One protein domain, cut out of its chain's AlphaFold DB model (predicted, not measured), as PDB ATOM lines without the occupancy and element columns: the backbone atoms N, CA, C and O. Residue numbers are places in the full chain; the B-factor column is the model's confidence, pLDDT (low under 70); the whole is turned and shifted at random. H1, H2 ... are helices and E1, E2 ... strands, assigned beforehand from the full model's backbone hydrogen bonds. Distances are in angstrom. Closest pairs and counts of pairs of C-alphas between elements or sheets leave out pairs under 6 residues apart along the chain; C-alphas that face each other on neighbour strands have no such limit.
ATOM      1  N   THR A 630      17.901 -29.361  -0.060       96.75
ATOM      2  CA  THR A 630      18.767 -28.178  -0.068       96.75
ATOM      3  C   THR A 630      20.241 -28.566  -0.103       96.75
ATOM      4  O   THR A 630      21.030 -27.896  -0.762       96.75
ATOM      5  N   ALA A 631      20.623 -29.693   0.505       97.81
ATOM      6  CA  ALA A 631      21.976 -30.226   0.360       97.81
ATOM      7  C   ALA A 631      22.302 -30.596  -1.104       97.81
ATOM      8  O   ALA A 631      23.371 -30.255  -1.608       97.81
ATOM      9  N   LEU A 632      21.365 -31.216  -1.835       97.44
ATOM     10  CA  LEU A 632      21.512 -31.446  -3.279       97.44
ATOM     11  C   LEU A 632      21.589 -30.130  -4.066       97.44
ATOM     12  O   LEU A 632      22.380 -30.040  -5.001       97.44
ATOM     13  N   ALA A 633      20.810 -29.118  -3.679       97.38
ATOM     14  CA  ALA A 633      20.851 -27.790  -4.290       97.38
ATOM     15  C   ALA A 633      22.202 -27.082  -4.080       97.38
ATOM     16  O   ALA A 633      22.733 -26.464  -5.004       97.38
ATOM     17  N   ALA A 634      22.787 -27.207  -2.887       97.75
ATOM     18  CA  ALA A 634      24.121 -26.703  -2.579       97.75
ATOM     19  C   ALA A 634      25.184 -27.379  -3.457       97.75
ATOM     20  O   ALA A 634      26.008 -26.695  -4.062       97.75
ATOM     21  N   ILE A 635      25.128 -28.708  -3.593       97.00
ATOM     22  CA  ILE A 635      26.048 -29.464  -4.455       97.00
ATOM     23  C   ILE A 635      25.884 -29.067  -5.928       97.00
ATOM     24  O   ILE A 635      26.876 -28.865  -6.624       97.00
ATOM     25  N   ASP A 636      24.649 -28.908  -6.405       96.25
ATOM     26  CA  ASP A 636      24.358 -28.449  -7.767       96.25
ATOM     27  C   ASP A 636      24.968 -27.064  -8.051       96.25
ATOM     28  O   ASP A 636      25.614 -26.871  -9.077       96.25
ATOM     29  N   ALA A 637      24.860 -26.127  -7.106       95.75
ATOM     30  CA  ALA A 637      25.476 -24.805  -7.220       95.75
ATOM     31  C   ALA A 637      27.020 -24.844  -7.212       95.75
ATOM     32  O   ALA A 637      27.657 -24.068  -7.925       95.75
ATOM     33  N   LEU A 638      27.633 -25.748  -6.440       95.25
ATOM     34  CA  LEU A 638      29.089 -25.950  -6.449       95.25
ATOM     35  C   LEU A 638      29.567 -26.586  -7.767       95.25
ATOM     36  O   LEU A 638      30.593 -26.180  -8.317       95.25
ATOM     37  N   ASN A 639      28.799 -27.526  -8.321       93.62
ATOM     38  CA  ASN A 639      29.082 -28.147  -9.617       93.62
ATOM     39  C   ASN A 639      28.930 -27.154 -10.783       93.62
ATOM     40  O   ASN A 639      29.753 -27.141 -11.705       93.62
ATOM     41  N   ASP A 640      27.915 -26.285 -10.738       92.81
ATOM     42  CA  ASP A 640      27.761 -25.167 -11.676       92.81
ATOM     43  C   ASP A 640      28.997 -24.263 -11.669       92.81
ATOM     44  O   ASP A 640      29.480 -23.866 -12.727       92.81
ATOM     45  N   PHE A 641      29.527 -23.945 -10.484       94.19
ATOM     46  CA  PHE A 641      30.750 -23.159 -10.347       94.19
ATOM     47  C   PHE A 641      31.959 -23.864 -10.969       94.19
ATOM     48  O   PHE A 641      32.653 -23.255 -11.783       94.19
ATOM     49  N   GLY A 642      32.162 -25.151 -10.674       88.62
ATOM     50  CA  GLY A 642      33.266 -25.936 -11.241       88.62
ATOM     51  C   GLY A 642      33.220 -26.082 -12.769       88.62
ATOM     52  O   GLY A 642      34.251 -26.320 -13.395       88.62
ATOM     53  N   SER A 643      32.044 -25.912 -13.381       91.81
ATOM     54  CA  SER A 643      31.834 -26.022 -14.833       91.81
ATOM     55  C   SER A 643      31.597 -24.681 -15.547       91.81
ATOM     56  O   SER A 643      31.479 -24.645 -16.777       91.81
ATOM     57  N   ALA A 644      31.540 -23.564 -14.812       92.00
ATOM     58  CA  ALA A 644      31.253 -22.248 -15.370       92.00
ATOM     59  C   ALA A 644      32.386 -21.742 -16.276       92.00
ATOM     60  O   ALA A 644      33.570 -21.834 -15.957       92.00
ATOM     61  N   THR A 645      32.021 -21.138 -17.410       92.06
ATOM     62  CA  THR A 645      32.969 -20.549 -18.368       92.06
ATOM     63  C   THR A 645      32.481 -19.188 -18.870       92.06
ATOM     64  O   THR A 645      31.277 -18.907 -18.883       92.06
ATOM     65  N   GLY A 646      33.420 -18.322 -19.272       92.25
ATOM     66  CA  GLY A 646      33.131 -16.998 -19.836       92.25
ATOM     67  C   GLY A 646      32.327 -16.092 -18.895       92.25
ATOM     68  O   GLY A 646      32.586 -16.035 -17.695       92.25
ATOM     69  N   ASP A 647      31.316 -15.415 -19.440       90.88
ATOM     70  CA  ASP A 647      30.522 -14.399 -18.729       90.88
ATOM     71  C   ASP A 647      29.679 -14.950 -17.562       90.88
ATOM     72  O   ASP A 647      29.146 -14.181 -16.764       90.88
ATOM     73  N   LYS A 648      29.548 -16.280 -17.432       91.25
ATOM     74  CA  LYS A 648      28.789 -16.926 -16.345       91.25
ATOM     75  C   LYS A 648      29.596 -17.107 -15.057       91.25
ATOM     76  O   LYS A 648      28.999 -17.306 -14.000       91.25
ATOM     77  N   VAL A 649      30.928 -17.023 -15.128       91.50
ATOM     78  CA  VAL A 649      31.829 -17.251 -13.983       91.50
ATOM     79  C   VAL A 649      31.523 -16.327 -12.794       91.50
ATOM     80  O   VAL A 649      31.430 -16.848 -11.682       91.50
ATOM     81  N   PRO A 650      31.293 -15.005 -12.962       93.31
ATOM     82  CA  PRO A 650      31.014 -14.124 -11.825       93.31
ATOM     83  C   PRO A 650      29.743 -14.512 -11.060       93.31
ATOM     84  O   PRO A 650      29.750 -14.549  -9.832       93.31
ATOM     85  N   ALA A 651      28.667 -14.853 -11.777       92.19
ATOM     86  CA  ALA A 651      27.401 -15.250 -11.164       92.19
ATOM     87  C   ALA A 651      27.511 -16.604 -10.444       92.19
ATOM     88  O   ALA A 651      27.039 -16.740  -9.317       92.19
ATOM     89  N   ALA A 652      28.176 -17.587 -11.063       93.25
ATOM     90  CA  ALA A 652      28.394 -18.897 -10.452       93.25
ATOM     91  C   ALA A 652      29.310 -18.814  -9.217       93.25
ATOM     92  O   ALA A 652      29.045 -19.470  -8.214       93.25
ATOM     93  N   THR A 653      30.334 -17.952  -9.257       94.69
ATOM     94  CA  THR A 653      31.221 -17.693  -8.111       94.69
ATOM     95  C   THR A 653      30.445 -17.088  -6.947       94.69
ATOM     96  O   THR A 653      30.497 -17.628  -5.850       94.69
ATOM     97  N   ALA A 654      29.659 -16.030  -7.184       92.69
ATOM     98  CA  ALA A 654      28.860 -15.395  -6.134       92.69
ATOM     99  C   ALA A 654      27.855 -16.372  -5.495       92.69
ATOM    100  O   ALA A 654      27.672 -16.379  -4.277       92.69
ATOM    101  N   LYS A 655      27.231 -17.237  -6.309       93.56
ATOM    102  CA  LYS A 655      26.323 -18.279  -5.818       93.56
ATOM    103  C   LYS A 655      27.055 -19.314  -4.960       93.56
ATOM    104  O   LYS A 655      26.588 -19.639  -3.871       93.56
ATOM    105  N   ALA A 656      28.204 -19.807  -5.421       94.94
ATOM    106  CA  ALA A 656      29.007 -20.777  -4.685       94.94
ATOM    107  C   ALA A 656      29.572 -20.194  -3.381       94.94
ATOM    108  O   ALA A 656      29.473 -20.838  -2.343       94.94
ATOM    109  N   GLU A 657      30.070 -18.953  -3.386       94.50
ATOM    110  CA  GLU A 657      30.511 -18.256  -2.169       94.50
ATOM    111  C   GLU A 657      29.391 -18.175  -1.127       94.50
ATOM    112  O   GLU A 657      29.619 -18.417   0.060       94.50
ATOM    113  N   ARG A 658      28.160 -17.903  -1.571       92.12
ATOM    114  CA  ARG A 658      26.990 -17.858  -0.690       92.12
ATOM    115  C   ARG A 658      26.611 -19.229  -0.134       92.12
ATOM    116  O   ARG A 658      26.256 -19.323   1.038       92.12
ATOM    117  N   VAL A 659      26.733 -20.287  -0.938       95.50
ATOM    118  CA  VAL A 659      26.579 -21.673  -0.469       95.50
ATOM    119  C   VAL A 659      27.622 -21.994   0.595       95.50
ATOM    120  O   VAL A 659      27.262 -22.493   1.654       95.50
ATOM    121  N   LEU A 660      28.897 -21.664   0.379       94.75
ATOM    122  CA  LEU A 660      29.945 -21.928   1.370       94.75
ATOM    123  C   LEU A 660      29.711 -21.158   2.676       94.75
ATOM    124  O   LEU A 660      29.880 -21.723   3.755       94.75
ATOM    125  N   GLN A 661      29.244 -19.910   2.599       90.44
ATOM    126  CA  GLN A 661      28.820 -19.156   3.783       90.44
ATOM    127  C   GLN A 661      27.647 -19.829   4.503       90.44
ATOM    128  O   GLN A 661      27.664 -19.914   5.730       90.44
ATOM    129  N   LEU A 662      26.645 -20.325   3.772       90.75
ATOM    130  CA  LEU A 662      25.521 -21.059   4.352       90.75
ATOM    131  C   LEU A 662      26.001 -22.331   5.069       90.75
ATOM    132  O   LEU A 662      25.655 -22.533   6.228       90.75
ATOM    133  N   LEU A 663      26.846 -23.148   4.430       92.69
ATOM    134  CA  LEU A 663      27.385 -24.382   5.024       92.69
ATOM    135  C   LEU A 663      28.262 -24.099   6.249       92.69
ATOM    136  O   LEU A 663      28.174 -24.804   7.249       92.69
ATOM    137  N   GLY A 664      29.061 -23.029   6.219       87.56
ATOM    138  CA  GLY A 664      29.861 -22.609   7.370       87.56
ATOM    139  C   GLY A 664      29.031 -22.144   8.575       87.56
ATOM    140  O   GLY A 664      29.545 -22.129   9.694       87.56
ATOM    141  N   ASN A 665      27.764 -21.772   8.364       83.12
ATOM    142  CA  ASN A 665      26.847 -21.326   9.417       83.12
ATOM    143  C   ASN A 665      25.739 -22.347   9.743       83.12
ATOM    144  O   ASN A 665      25.051 -22.165  10.745       83.12
ATOM    145  N   ASN A 666      25.576 -23.411   8.949       85.69
ATOM    146  CA  ASN A 666      24.601 -24.478   9.172       85.69
ATOM    147  C   ASN A 666      25.289 -25.859   9.213       85.69
ATOM    148  O   ASN A 666      25.497 -26.472   8.160       85.69
ATOM    149  N   PRO A 667      25.615 -26.385  10.410       86.44
ATOM    150  CA  PRO A 667      26.320 -27.658  10.548       86.44
ATOM    151  C   PRO A 667      25.490 -28.870  10.095       86.44
ATOM    152  O   PRO A 667      26.056 -29.804   9.534       86.44
ATOM    153  N   TYR A 668      24.165 -28.852  10.279       89.44
ATOM    154  CA  TYR A 668      23.293 -29.960   9.868       89.44
ATOM    155  C   TYR A 668      23.208 -30.062   8.343       89.44
ATOM    156  O   TYR A 668      23.368 -31.141   7.772       89.44
ATOM    157  N   LEU A 669      23.033 -28.922   7.667       93.44
ATOM    158  CA  LEU A 669      23.086 -28.868   6.209       93.44
ATOM    159  C   LEU A 669      24.477 -29.253   5.692       93.44
ATOM    160  O   LEU A 669      24.576 -29.997   4.718       93.44
ATOM    161  N   ALA A 670      25.545 -28.782   6.342       93.81
ATOM    162  CA  ALA A 670      26.924 -29.114   5.988       93.81
ATOM    163  C   ALA A 670      27.207 -30.621   6.049       93.81
ATOM    164  O   ALA A 670      27.790 -31.165   5.114       93.81
ATOM    165  N   GLU A 671      26.757 -31.309   7.096       92.25
ATOM    166  CA  GLU A 671      26.915 -32.761   7.231       92.25
ATOM    167  C   GLU A 671      26.072 -33.534   6.201       92.25
ATOM    168  O   GLU A 671      26.541 -34.513   5.609       92.25
ATOM    169  N   ASN A 672      24.859 -33.060   5.894       95.38
ATOM    170  CA  ASN A 672      24.045 -33.617   4.810       95.38
ATOM    171  C   ASN A 672      24.705 -33.427   3.432       95.38
ATOM    172  O   ASN A 672      24.679 -34.340   2.602       95.38
ATOM    173  N   VAL A 673      25.339 -32.273   3.187       97.25
ATOM    174  CA  VAL A 673      26.149 -32.029   1.981       97.25
ATOM    175  C   VAL A 673      27.358 -32.957   1.945       97.25
ATOM    176  O   VAL A 673      27.600 -33.571   0.909       97.25
ATOM    177  N   ALA A 674      28.076 -33.123   3.059       95.56
ATOM    178  CA  ALA A 674      29.211 -34.038   3.147       95.56
ATOM    179  C   ALA A 674      28.791 -35.478   2.819       95.56
ATOM    180  O   ALA A 674      29.408 -36.119   1.973       95.56
ATOM    181  N   THR A 675      27.689 -35.954   3.404       93.88
ATOM    182  CA  THR A 675      27.120 -37.286   3.134       93.88
ATOM    183  C   THR A 675      26.859 -37.500   1.642       93.88
ATOM    184  O   THR A 675      27.305 -38.489   1.062       93.88
ATOM    185  N   LEU A 676      26.191 -36.548   0.989       94.81
ATOM    186  CA  LEU A 676      25.868 -36.637  -0.437       94.81
ATOM    187  C   LEU A 676      27.095 -36.472  -1.349       94.81
ATOM    188  O   LEU A 676      27.139 -37.099  -2.409       94.81
ATOM    189  N   LEU A 677      28.085 -35.660  -0.968       94.75
ATOM    190  CA  LEU A 677      29.346 -35.522  -1.705       94.75
ATOM    191  C   LEU A 677      30.174 -36.804  -1.642       94.75
ATOM    192  O   LEU A 677      30.668 -37.246  -2.678       94.75
ATOM    193  N   LEU A 678      30.288 -37.420  -0.464       91.69
ATOM    194  CA  LEU A 678      30.946 -38.716  -0.300       91.69
ATOM    195  C   LEU A 678      30.254 -39.792  -1.145       91.69
ATOM    196  O   LEU A 678      30.926 -40.555  -1.833       91.69
ATOM    197  N   GLU A 679      28.918 -39.830  -1.159       89.31
ATOM    198  CA  GLU A 679      28.168 -40.746  -2.024       89.31
ATOM    199  C   GLU A 679      28.462 -40.525  -3.514       89.31
ATOM    200  O   GLU A 679      28.672 -41.494  -4.248       89.31
ATOM    201  N   GLN A 680      28.452 -39.272  -3.981       88.25
ATOM    202  CA  GLN A 680      28.673 -38.937  -5.395       88.25
ATOM    203  C   GLN A 680      30.095 -39.246  -5.863       88.25
ATOM    204  O   GLN A 680      30.293 -39.573  -7.031       88.25
ATOM    205  N   ASN A 681      31.062 -39.144  -4.955       88.31
ATOM    206  CA  ASN A 681      32.479 -39.305  -5.249       88.31
ATOM    207  C   ASN A 681      33.043 -40.650  -4.781       88.31
ATOM    208  O   ASN A 681      34.255 -40.851  -4.803       88.31
ATOM    209  N   LEU A 682      32.186 -41.578  -4.353       83.12
ATOM    210  CA  LEU A 682      32.606 -42.914  -3.963       83.12
ATOM    211  C   LEU A 682      33.207 -43.657  -5.162       83.12
ATOM    212  O   LEU A 682      32.557 -43.819  -6.199       83.12
ATOM    213  N   LYS A 683      34.426 -44.173  -4.991       70.88
ATOM    214  CA  LYS A 683      35.091 -44.995  -6.005       70.88
ATOM    215  C   LYS A 683      34.303 -46.288  -6.237       70.88
ATOM    216  O   LYS A 683      34.047 -47.024  -5.281       70.88
ATOM    217  N   PRO A 684      33.918 -46.608  -7.485       55.12
ATOM    218  CA  PRO A 684      33.133 -47.801  -7.763       55.12
ATOM    219  C   PRO A 684      33.937 -49.074  -7.470       55.12
ATOM    220  O   PRO A 684      35.026 -49.282  -8.007       55.12
ATOM    221  N   VAL A 685      33.365 -49.968  -6.661       48.00
ATOM    222  CA  VAL A 685      33.898 -51.316  -6.412       48.00
ATOM    223  C   VAL A 685      33.210 -52.295  -7.376       48.00
ATOM    224  O   VAL A 685      32.208 -52.924  -7.048       48.00
ATOM    225  N   GLY A 686      33.714 -52.408  -8.610       47.56
ATOM    226  CA  GLY A 686      33.136 -53.274  -9.655       47.56
ATOM    227  C   GLY A 686      32.075 -52.589 -10.539       47.56
ATOM    228  O   GLY A 686      32.214 -51.415 -10.869       47.56
ATOM    229  N   ARG A 687      31.041 -53.332 -10.992       36.56
ATOM    230  CA  ARG A 687      29.936 -52.821 -11.852       36.56
ATOM    231  C   ARG A 687      28.714 -52.299 -11.081       36.56
ATOM    232  O   ARG A 687      27.840 -51.697 -11.698       36.56
ATOM    233  N   GLU A 688      28.630 -52.547  -9.777       39.22
ATOM    234  CA  GLU A 688      27.515 -52.103  -8.933       39.22
ATOM    235  C   GLU A 688      27.987 -51.042  -7.935       39.22
ATOM    236  O   GLU A 688      29.034 -51.188  -7.308       39.22
ATOM    237  N   TYR A 689      27.186 -49.990  -7.766       41.72
ATOM    238  CA  TYR A 689      27.357 -49.012  -6.697       41.72
ATOM    239  C   TYR A 689      26.976 -49.667  -5.364       41.72
ATOM    240  O   TYR A 689      25.806 -49.988  -5.147       41.72
ATOM    241  N   LYS A 690      27.950 -49.887  -4.476       53.03
ATOM    242  CA  LYS A 690      27.707 -50.309  -3.090       53.03
ATOM    243  C   LYS A 690      28.488 -49.386  -2.158       53.03
ATOM    244  O   LYS A 690      29.686 -49.222  -2.389       53.03
ATOM    245  N   PRO A 691      27.845 -48.786  -1.135       52.41
ATOM    246  CA  PRO A 691      28.571 -48.030  -0.124       52.41
ATOM    247  C   PRO A 691      29.654 -48.918   0.509       52.41
ATOM    248  O   PRO A 691      29.476 -50.141   0.590       52.41
ATOM    249  N   PRO A 692      30.787 -48.335   0.937       57.50
ATOM    250  CA  PRO A 692      31.846 -49.105   1.567       57.50
ATOM    251  C   PRO A 692      31.297 -49.765   2.835       57.50
ATOM    252  O   PRO A 692      30.439 -49.207   3.519       57.50
ATOM    253  N   LEU A 693      31.802 -50.958   3.167       59.03
ATOM    254  CA  LEU A 693      31.493 -51.585   4.453       59.03
ATOM    255  C   LEU A 693      31.815 -50.592   5.577       59.03
ATOM    256  O   LEU A 693      32.875 -49.967   5.550       59.03
ATOM    257  N   GLU A 694      30.947 -50.481   6.587       67.19
ATOM    258  CA  GLU A 694      31.120 -49.509   7.679       67.19
ATOM    259  C   GLU A 694      32.509 -49.573   8.312       67.19
ATOM    260  O   GLU A 694      33.114 -48.541   8.581       67.19
ATOM    261  N   LYS A 695      33.054 -50.782   8.472       52.00
ATOM    262  CA  LYS A 695      34.402 -51.008   9.007       52.00
ATOM    263  C   LYS A 695      35.502 -50.333   8.176       52.00
ATOM    264  O   LYS A 695      36.464 -49.840   8.751       52.00
ATOM    265  N   VAL A 696      35.353 -50.289   6.850       58.50
ATOM    266  CA  VAL A 696      36.332 -49.693   5.925       58.50
ATOM    267  C   VAL A 696      36.317 -48.171   6.038       58.50
ATOM    268  O   VAL A 696      37.368 -47.557   6.203       58.50
ATOM    269  N   TYR A 697      35.130 -47.560   6.009       72.81
ATOM    270  CA  TYR A 697      35.012 -46.111   6.175       72.81
ATOM    271  C   TYR A 697      35.383 -45.667   7.598       72.81
ATOM    272  O   TYR A 697      36.094 -44.683   7.754       72.81
ATOM    273  N   ARG A 698      35.002 -46.433   8.630       73.44
ATOM    274  CA  ARG A 698      35.405 -46.195  10.025       73.44
ATOM    275  C   ARG A 698      36.919 -46.186  10.190       73.44
ATOM    276  O   ARG A 698      37.449 -45.262  10.779       73.44
ATOM    277  N   GLN A 699      37.622 -47.157   9.613       62.09
ATOM    278  CA  GLN A 699      39.079 -47.186   9.688       62.09
ATOM    279  C   GLN A 699      39.719 -45.971   8.998       62.09
ATOM    280  O   GLN A 699      40.675 -45.411   9.526       62.09
ATOM    281  N   ALA A 700      39.196 -45.545   7.842       67.75
ATOM    282  CA  ALA A 700      39.676 -44.340   7.165       67.75
ATOM    283  C   ALA A 700      39.396 -43.065   7.980       67.75
ATOM    284  O   ALA A 700      40.260 -42.196   8.061       67.75
ATOM    285  N   PHE A 701      38.222 -42.984   8.609       79.06
ATOM    286  CA  PHE A 701      37.818 -41.893   9.492       79.06
ATOM    287  C   PHE A 701      38.717 -41.810  10.738       79.06
ATOM    288  O   PHE A 701      39.328 -40.772  10.973       79.06
ATOM    289  N   ASP A 702      38.885 -42.915  11.472       74.94
ATOM    290  CA  ASP A 702      39.704 -42.979  12.692       74.94
ATOM    291  C   ASP A 702      41.182 -42.651  12.398       74.94
ATOM    292  O   ASP A 702      41.873 -42.020  13.196       74.94
ATOM    293  N   MET A 703      41.692 -43.064  11.232       64.88
ATOM    294  CA  MET A 703      43.053 -42.729  10.803       64.88
ATOM    295  C   MET A 703      43.202 -41.263  10.395       64.88
ATOM    296  O   MET A 703      44.269 -40.692  10.611       64.88
ATOM    297  N   ALA A 704      42.164 -40.660   9.812       71.56
ATOM    298  CA  ALA A 704      42.152 -39.237   9.502       71.56
ATOM    299  C   ALA A 704      42.147 -38.388  10.783       71.56
ATOM    300  O   ALA A 704      42.853 -37.388  10.833       71.56
ATOM    301  N   GLU A 705      41.443 -38.819  11.837       77.62
ATOM    302  CA  GLU A 705      41.484 -38.170  13.161       77.62
ATOM    303  C   GLU A 705      42.868 -38.227  13.817       77.62
ATOM    304  O   GLU A 705      43.274 -37.296  14.504       77.62
ATOM    305  N   GLN A 706      43.601 -39.326  13.618       68.19
ATOM    306  CA  GLN A 706      44.883 -39.571  14.287       68.19
ATOM    307  C   GLN A 706      46.100 -39.008  13.536       68.19
ATOM    308  O   GLN A 706      47.207 -39.036  14.077       68.19
ATOM    309  N   ASN A 707      45.939 -38.549  12.289       58.59
ATOM    310  CA  ASN A 707      47.054 -38.193  11.411       58.59
ATOM    311  C   ASN A 707      46.975 -36.748  10.901       58.59
ATOM    312  O   ASN A 707      46.511 -36.489   9.791       58.59
ATOM    313  N   ASP A 708      47.547 -35.823  11.674       56.78
ATOM    314  CA  ASP A 708      47.587 -34.390  11.351       56.78
ATOM    315  C   ASP A 708      48.370 -34.051  10.067       56.78
ATOM    316  O   ASP A 708      48.163 -32.990   9.481       56.78
ATOM    317  N   GLN A 709      49.292 -34.913   9.610       49.78
ATOM    318  CA  GLN A 709      50.172 -34.591   8.475       49.78
ATOM    319  C   GLN A 709      49.571 -34.914   7.102       49.78
ATOM    320  O   GLN A 709      49.957 -34.293   6.113       49.78
ATOM    321  N   ALA A 710      48.657 -35.884   7.021       57.50
ATOM    322  CA  ALA A 710      47.997 -36.270   5.771       57.50
ATOM    323  C   ALA A 710      46.620 -36.906   6.043       57.50
ATOM    324  O   ALA A 710      46.414 -38.087   5.736       57.50
ATOM    325  N   PRO A 711      45.671 -36.149   6.619       54.50
ATOM    326  CA  PRO A 711      44.385 -36.696   7.050       54.50
ATOM    327  C   PRO A 711      43.549 -37.252   5.891       54.50
ATOM    328  O   PRO A 711      42.786 -38.197   6.066       54.50
ATOM    329  N   GLY A 712      43.742 -36.723   4.679       57.91
ATOM    330  CA  GLY A 712      43.056 -37.195   3.482       57.91
ATOM    331  C   GLY A 712      43.545 -38.521   2.924       57.91
ATOM    332  O   GLY A 712      42.795 -39.149   2.190       57.91
ATOM    333  N   PHE A 713      44.732 -39.011   3.294       57.69
ATOM    334  CA  PHE A 713      45.364 -40.119   2.574       57.69
ATOM    335  C   PHE A 713      44.470 -41.373   2.453       57.69
ATOM    336  O   PHE A 713      44.368 -41.982   1.388       57.69
ATOM    337  N   PHE A 714      43.815 -41.784   3.544       60.84
ATOM    338  CA  PHE A 714      42.952 -42.972   3.535       60.84
ATOM    339  C   PHE A 714      41.579 -42.698   2.916       60.84
ATOM    340  O   PHE A 714      41.006 -43.575   2.271       60.84
ATOM    341  N   LEU A 715      41.072 -41.476   3.077       71.06
ATOM    342  CA  LEU A 715      39.791 -41.041   2.532       71.06
ATOM    343  C   LEU A 715      39.867 -40.867   1.006       71.06
ATOM    344  O   LEU A 715      38.988 -41.340   0.295       71.06
ATOM    345  N   GLU A 716      40.969 -40.333   0.479       74.06
ATOM    346  CA  GLU A 716      41.286 -40.257  -0.956       74.06
ATOM    347  C   GLU A 716      41.419 -41.645  -1.602       74.06
ATOM    348  O   GLU A 716      41.259 -41.804  -2.811       74.06
ATOM    349  N   GLY A 717      41.681 -42.692  -0.813       62.59
ATOM    350  CA  GLY A 717      41.628 -44.081  -1.271       62.59
ATOM    351  C   GLY A 717      40.206 -44.574  -1.568       62.59
ATOM    352  O   GLY A 717      40.037 -45.462  -2.403       62.59
ATOM    353  N   LEU A 718      39.197 -43.986  -0.921       68.12
ATOM    354  CA  LEU A 718      37.782 -44.358  -1.031       68.12
ATOM    355  C   LEU A 718      36.982 -43.397  -1.916       68.12
ATOM    356  O   LEU A 718      36.024 -43.820  -2.562       68.12
ATOM    357  N   PHE A 719      37.384 -42.129  -1.963       82.62
ATOM    358  CA  PHE A 719      36.654 -41.066  -2.639       82.62
ATOM    359  C   PHE A 719      37.549 -40.333  -3.641       82.62
ATOM    360  O   PHE A 719      38.720 -40.073  -3.367       82.62
ATOM    361  N   ASP A 720      37.007 -40.015  -4.813       80.69
ATOM    362  CA  ASP A 720      37.670 -39.185  -5.824       80.69
ATOM    363  C   ASP A 720      37.375 -37.693  -5.609       80.69
ATOM    364  O   ASP A 720      36.359 -37.329  -5.036       80.69
ATOM    365  N   ASN A 721      38.241 -36.809  -6.114       82.69
ATOM    366  CA  ASN A 721      37.956 -35.372  -6.277       82.69
ATOM    367  C   ASN A 721      37.485 -34.608  -5.017       82.69
ATOM    368  O   ASN A 721      36.821 -33.579  -5.138       82.69
ATOM    369  N   LEU A 722      37.830 -35.079  -3.817       88.56
ATOM    370  CA  LEU A 722      37.540 -34.401  -2.553       88.56
ATOM    371  C   LEU A 722      38.843 -34.060  -1.831       88.56
ATOM    372  O   LEU A 722      39.781 -34.856  -1.814       88.56
ATOM    373  N   HIS A 723      38.883 -32.878  -1.220       89.25
ATOM    374  CA  HIS A 723      40.000 -32.436  -0.392       89.25
ATOM    375  C   HIS A 723      39.629 -32.592   1.076       89.25
ATOM    376  O   HIS A 723      38.665 -31.985   1.538       89.25
ATOM    377  N   PHE A 724      40.388 -33.403   1.806       87.81
ATOM    378  CA  PHE A 724      40.108 -33.702   3.207       87.81
ATOM    379  C   PHE A 724      41.092 -32.992   4.136       87.81
ATOM    380  O   PHE A 724      42.300 -32.969   3.894       87.81
ATOM    381  N   VAL A 725      40.562 -32.442   5.222       88.69
ATOM    382  CA  VAL A 725      41.290 -31.722   6.273       88.69
ATOM    383  C   VAL A 725      40.825 -32.207   7.648       88.69
ATOM    384  O   VAL A 725      39.839 -32.933   7.749       88.69
ATOM    385  N   VAL A 726      41.518 -31.814   8.716       84.06
ATOM    386  CA  VAL A 726      41.073 -32.038  10.101       84.06
ATOM    387  C   VAL A 726      40.769 -30.693  10.737       84.06
ATOM    388  O   VAL A 726      41.591 -29.780  10.690       84.06
ATOM    389  N   VAL A 727      39.584 -30.576  11.331       81.12
ATOM    390  CA  VAL A 727      39.130 -29.372  12.031       81.12
ATOM    391  C   VAL A 727      38.641 -29.767  13.414       81.12
ATOM    392  O   VAL A 727      37.692 -30.538  13.546       81.12
ATOM    393  N   ASP A 728      39.285 -29.219  14.444       79.12
ATOM    394  CA  ASP A 728      39.013 -29.523  15.855       79.12
ATOM    395  C   ASP A 728      39.138 -31.025  16.189       79.12
ATOM    396  O   ASP A 728      38.376 -31.558  16.990       79.12
ATOM    397  N   GLY A 729      40.077 -31.728  15.543       75.88
ATOM    398  CA  GLY A 729      40.287 -33.168  15.738       75.88
ATOM    399  C   GLY A 729      39.282 -34.069  15.015       75.88
ATOM    400  O   GLY A 729      39.347 -35.279  15.184       75.88
ATOM    401  N   THR A 730      38.381 -33.512  14.198       83.38
ATOM    402  CA  THR A 730      37.425 -34.281  13.384       83.38
ATOM    403  C   THR A 730      37.741 -34.128  11.893       83.38
ATOM    404  O   THR A 730      38.023 -33.006  11.453       83.38
ATOM    405  N   PRO A 731      37.657 -35.192  11.072       87.00
ATOM    406  CA  PRO A 731      37.897 -35.092   9.641       87.00
ATOM    407  C   PRO A 731      36.775 -34.296   8.963       87.00
ATOM    408  O   PRO A 731      35.601 -34.386   9.336       87.00
ATOM    409  N   ALA A 732      37.126 -33.524   7.944       91.69
ATOM    410  CA  ALA A 732      36.225 -32.651   7.205       91.69
ATOM    411  C   ALA A 732      36.599 -32.593   5.717       91.69
ATOM    412  O   ALA A 732      37.736 -32.871   5.340       91.69
ATOM    413  N   ILE A 733      35.644 -32.213   4.868       94.12
ATOM    414  CA  ILE A 733      35.881 -31.846   3.468       94.12
ATOM    415  C   ILE A 733      36.119 -30.340   3.421       94.12
ATOM    416  O   ILE A 733      35.274 -29.562   3.868       94.12
ATOM    417  N   HIS A 734      37.251 -29.940   2.852       93.56
ATOM    418  CA  HIS A 734      37.545 -28.551   2.542       93.56
ATOM    419  C   HIS A 734      36.922 -28.178   1.198       93.56
ATOM    420  O   HIS A 734      37.225 -28.783   0.165       93.56
ATOM    421  N   LEU A 735      36.063 -27.164   1.207       94.69
ATOM    422  CA  LEU A 735      35.442 -26.600   0.017       94.69
ATOM    423  C   LEU A 735      35.901 -25.156  -0.177       94.69
ATOM    424  O   LEU A 735      35.929 -24.374   0.774       94.69
ATOM    425  N   GLN A 736      36.189 -24.785  -1.424       93.19
ATOM    426  CA  GLN A 736      36.610 -23.436  -1.795       93.19
ATOM    427  C   GLN A 736      35.912 -22.977  -3.077       93.19
ATOM    428  O   GLN A 736      35.856 -23.705  -4.067       93.19
ATOM    429  N   ALA A 737      35.418 -21.740  -3.068       90.88
ATOM    430  CA  ALA A 737      34.873 -21.066  -4.238       90.88
ATOM    431  C   ALA A 737      35.179 -19.572  -4.136       90.88
ATOM    432  O   ALA A 737      34.846 -18.938  -3.136       90.88
ATOM    433  N   GLY A 738      35.837 -19.018  -5.157       87.56
ATOM    434  CA  GLY A 738      36.298 -17.630  -5.122       87.56
ATOM    435  C   GLY A 738      37.151 -17.342  -3.881       87.56
ATOM    436  O   GLY A 738      38.167 -18.003  -3.652       87.56
ATOM    437  N   GLY A 739      36.733 -16.354  -3.088       87.62
ATOM    438  CA  GLY A 739      37.369 -15.987  -1.819       87.62
ATOM    439  C   GLY A 739      36.790 -16.674  -0.577       87.62
ATOM    440  O   GLY A 739      37.304 -16.448   0.517       87.62
ATOM    441  N   ALA A 740      35.731 -17.477  -0.711       91.75
ATOM    442  CA  ALA A 740      35.084 -18.155   0.409       91.75
ATOM    443  C   ALA A 740      35.558 -19.607   0.551       91.75
ATOM    444  O   ALA A 740      35.808 -20.305  -0.434       91.75
ATOM    445  N   THR A 741      35.620 -20.075   1.796       93.25
ATOM    446  CA  THR A 741      35.951 -21.459   2.149       93.25
ATOM    447  C   THR A 741      34.978 -21.987   3.195       93.25
ATOM    448  O   THR A 741      34.506 -21.223   4.040       93.25
ATOM    449  N   ALA A 742      34.713 -23.289   3.173       92.19
ATOM    450  CA  ALA A 742      33.971 -23.976   4.223       92.19
ATOM    451  C   ALA A 742      34.580 -25.354   4.492       92.19
ATOM    452  O   ALA A 742      34.797 -26.122   3.558       92.19
ATOM    453  N   ASP A 743      34.793 -25.667   5.768       92.31
ATOM    454  CA  ASP A 743      35.208 -26.995   6.214       92.31
ATOM    455  C   ASP A 743      33.999 -27.729   6.789       92.31
ATOM    456  O   ASP A 743      33.518 -27.414   7.885       92.31
ATOM    457  N   ILE A 744      33.483 -28.697   6.037       92.50
ATOM    458  CA  ILE A 744      32.286 -29.451   6.414       92.50
ATOM    459  C   ILE A 744      32.694 -30.800   7.006       92.50
ATOM    460  O   ILE A 744      33.391 -31.583   6.367       92.50
ATOM    461  N   ARG A 745      32.313 -31.063   8.259       90.25
ATOM    462  CA  ARG A 745      32.704 -32.298   8.960       90.25
ATOM    463  C   ARG A 745      32.141 -33.527   8.253       90.25
ATOM    464  O   ARG A 745      31.044 -33.491   7.697       90.25
ATOM    465  N   LEU A 746      32.908 -34.610   8.288       90.31
ATOM    466  CA  LEU A 746      32.458 -35.889   7.768       90.31
ATOM    467  C   LEU A 746      31.366 -36.492   8.667       90.31
ATOM    468  O   LEU A 746      31.492 -36.422   9.891       90.31
ATOM    469  N   PRO A 747      30.336 -37.132   8.083       89.50
ATOM    470  CA  PRO A 747      29.342 -37.878   8.848       89.50
ATOM    471  C   PRO A 747      29.986 -39.056   9.582       89.50
ATOM    472  O   PRO A 747      30.936 -39.678   9.077       89.50
ATOM    473  N   ALA A 748      29.426 -39.420  10.739       85.25
ATOM    474  CA  ALA A 748      29.912 -40.569  11.488       85.25
ATOM    475  C   ALA A 748      29.767 -41.859  10.655       85.25
ATOM    476  O   ALA A 748      28.817 -41.992   9.873       85.25
ATOM    477  N   PRO A 749      30.637 -42.871  10.848       80.62
ATOM    478  CA  PRO A 749      30.665 -44.029   9.959       80.62
ATOM    479  C   PRO A 749      29.347 -44.776   9.781       80.62
ATOM    480  O   PRO A 749      28.965 -45.115   8.663       80.62
ATOM    481  N   HIS A 750      28.619 -44.976  10.876       78.31
ATOM    482  CA  HIS A 750      27.316 -45.626  10.854       78.31
ATOM    483  C   HIS A 750      26.241 -44.784  10.140       78.31
ATOM    484  O   HIS A 750      25.371 -45.347   9.481       78.31
ATOM    485  N   GLN A 751      26.301 -43.448  10.233       80.19
ATOM    486  CA  GLN A 751      25.354 -42.540   9.568       80.19
ATOM    487  C   GLN A 751      25.590 -42.521   8.059       80.19
ATOM    488  O   GLN A 751      24.637 -42.659   7.294       80.19
ATOM    489  N   PHE A 752      26.856 -42.427   7.637       84.62
ATOM    490  CA  PHE A 752      27.230 -42.415   6.224       84.62
ATOM    491  C   PHE A 752      26.778 -43.681   5.494       84.62
ATOM    492  O   PHE A 752      26.128 -43.605   4.457       84.62
ATOM    493  N   VAL A 753      27.075 -44.858   6.052       75.25
ATOM    494  CA  VAL A 753      26.773 -46.153   5.412       75.25
ATOM    495  C   VAL A 753      25.268 -46.384   5.283       75.25
ATOM    496  O   VAL A 753      24.814 -47.011   4.329       75.25
ATOM    497  N   GLN A 754      24.487 -45.857   6.227       77.12
ATOM    498  CA  GLN A 754      23.025 -45.883   6.177       77.12
ATOM    499  C   GLN A 754      22.438 -44.815   5.238       77.12
ATOM    500  O   GLN A 754      21.224 -44.799   5.031       77.12
ATOM    501  N   GLY A 755      23.266 -43.905   4.711       81.69
ATOM    502  CA  GLY A 755      22.822 -42.727   3.971       81.69
ATOM    503  C   GLY A 755      21.914 -41.832   4.812       81.69
ATOM    504  O   GLY A 755      20.974 -41.251   4.277       81.69
ATOM    505  N   ARG A 756      22.105 -41.789   6.137       84.44
ATOM    506  CA  ARG A 756      21.206 -41.089   7.062       84.44
ATOM    507  C   ARG A 756      21.364 -39.578   6.913       84.44
ATOM    508  O   ARG A 756      22.471 -39.062   7.006       84.44
ATOM    509  N   LEU A 757      20.242 -38.883   6.745       85.56
ATOM    510  CA  LEU A 757      20.181 -37.424   6.797       85.56
ATOM    511  C   LEU A 757      19.994 -36.962   8.248       85.56
ATOM    512  O   LEU A 757      19.210 -37.548   9.005       85.56
ATOM    513  N   VAL A 758      20.718 -35.915   8.633       85.12
ATOM    514  CA  VAL A 758      20.718 -35.343   9.982       85.12
ATOM    515  C   VAL A 758      19.933 -34.039  10.038       85.12
ATOM    516  O   VAL A 758      19.886 -33.274   9.076       85.12
ATOM    517  N   PHE A 759      19.299 -33.791  11.178       82.44
ATOM    518  CA  PHE A 759      18.473 -32.614  11.425       82.44
ATOM    519  C   PHE A 759      18.681 -32.126  12.867       82.44
ATOM    520  O   PHE A 759      19.091 -32.922  13.717       82.44
TER     521      PHE A 759
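AT A GLANCE: This is residues 630 to 759 of the 800 residues of an uncharacterized protein of Mesorhizobium sp. M00.F.Ca.ET.158.01.1.1 (UniProt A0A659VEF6). A narrow three-stranded sheet, drawn out by the long hairpin of E2 and E3, is covered on one face by H2 and H3; H1 folds beside H2 near one end of that hairpin, and H4 packs at the other end with the short H5 against it. Two long stretches with no named element, residues 681 to 693 and 707 to 723, lie before and after H4. The printed part has 130 residues with five named helices and three named strands, in the order H1 H2 H3 H4 E1 E2 E3 H5. The sheet runs E1 E2 E3, antiparallel, and the class is mixed. The whole is compact, with a radius of gyration of the C-alphas of 14.7 A and spans of 45 by 37 by 30 A.

HOW THE PARTS SIT: H1, residues 630 to 643, and H2, residues 646 to 665, form a helical hairpin; their closest C-alphas, those of Phe 641 and Ala 652, are 4.9 A apart. With its residues 630 to 635 alone, H1 touches H3, residues 667 to 680, at a steep tilt of 58 degrees, the closest C-alphas being Ala 631 and Val 673 at 4.8 A. H2 and H3 only just touch, with 3 pairs of C-alphas within 8 A, and only at the corner. H4, residues 694 to 706, is apart from H3. E1, residues 724 to 727, E2, residues 730 to 737, and E3, residues 740 to 745, form a meander, each strand the antiparallel neighbour of the one before. N 725 and O 732 are 2.9 A apart between E1 and E2; N 733 and O 744 are 2.8 A apart between E2 and E3. H2, H3 and H4 on one face of this sheet make two layers. H2 has a height over the sheet of 7.3 A, H3 of 8.4 A and H4 of 7.6 A. On the local plane H3 runs across the strands, at 82 degrees to E3. H5, residues 749 to 753, is not on the sheet but touches H4, closest at the C-alphas of Arg 698 and Pro 749, 5.2 A. Every O i to N i+4 pair is within hydrogen-bond range in H1, H3, H4 and H5, and 14 of 16 in H2.

IN THESE COORDINATES: H1 begins at C-alpha 630, (18.767, -28.178, -0.068), and is 19.8 A long. H2 measures 30.2 A, H3 19.7 A and H4 18.2 A. E2 measures 22.2 A, ending at C-alpha 737, (34.873, -21.066, -4.238); E1 measures 9.9 A and E3 16.7 A. H5, 6.4 A, ends at C-alpha 753, (26.773, -46.153, 5.412).

THE WHOLE: The two C-alphas farthest apart, those of Asp 647 and Lys 695, are 46.1 A apart. The printed part has no cut; the links H3 to H4 and H4 to E1 are long. The mean pLDDT of the printed part is 81.8, and 27 residues are under 70, among them 684 to 696 and 706 to 714.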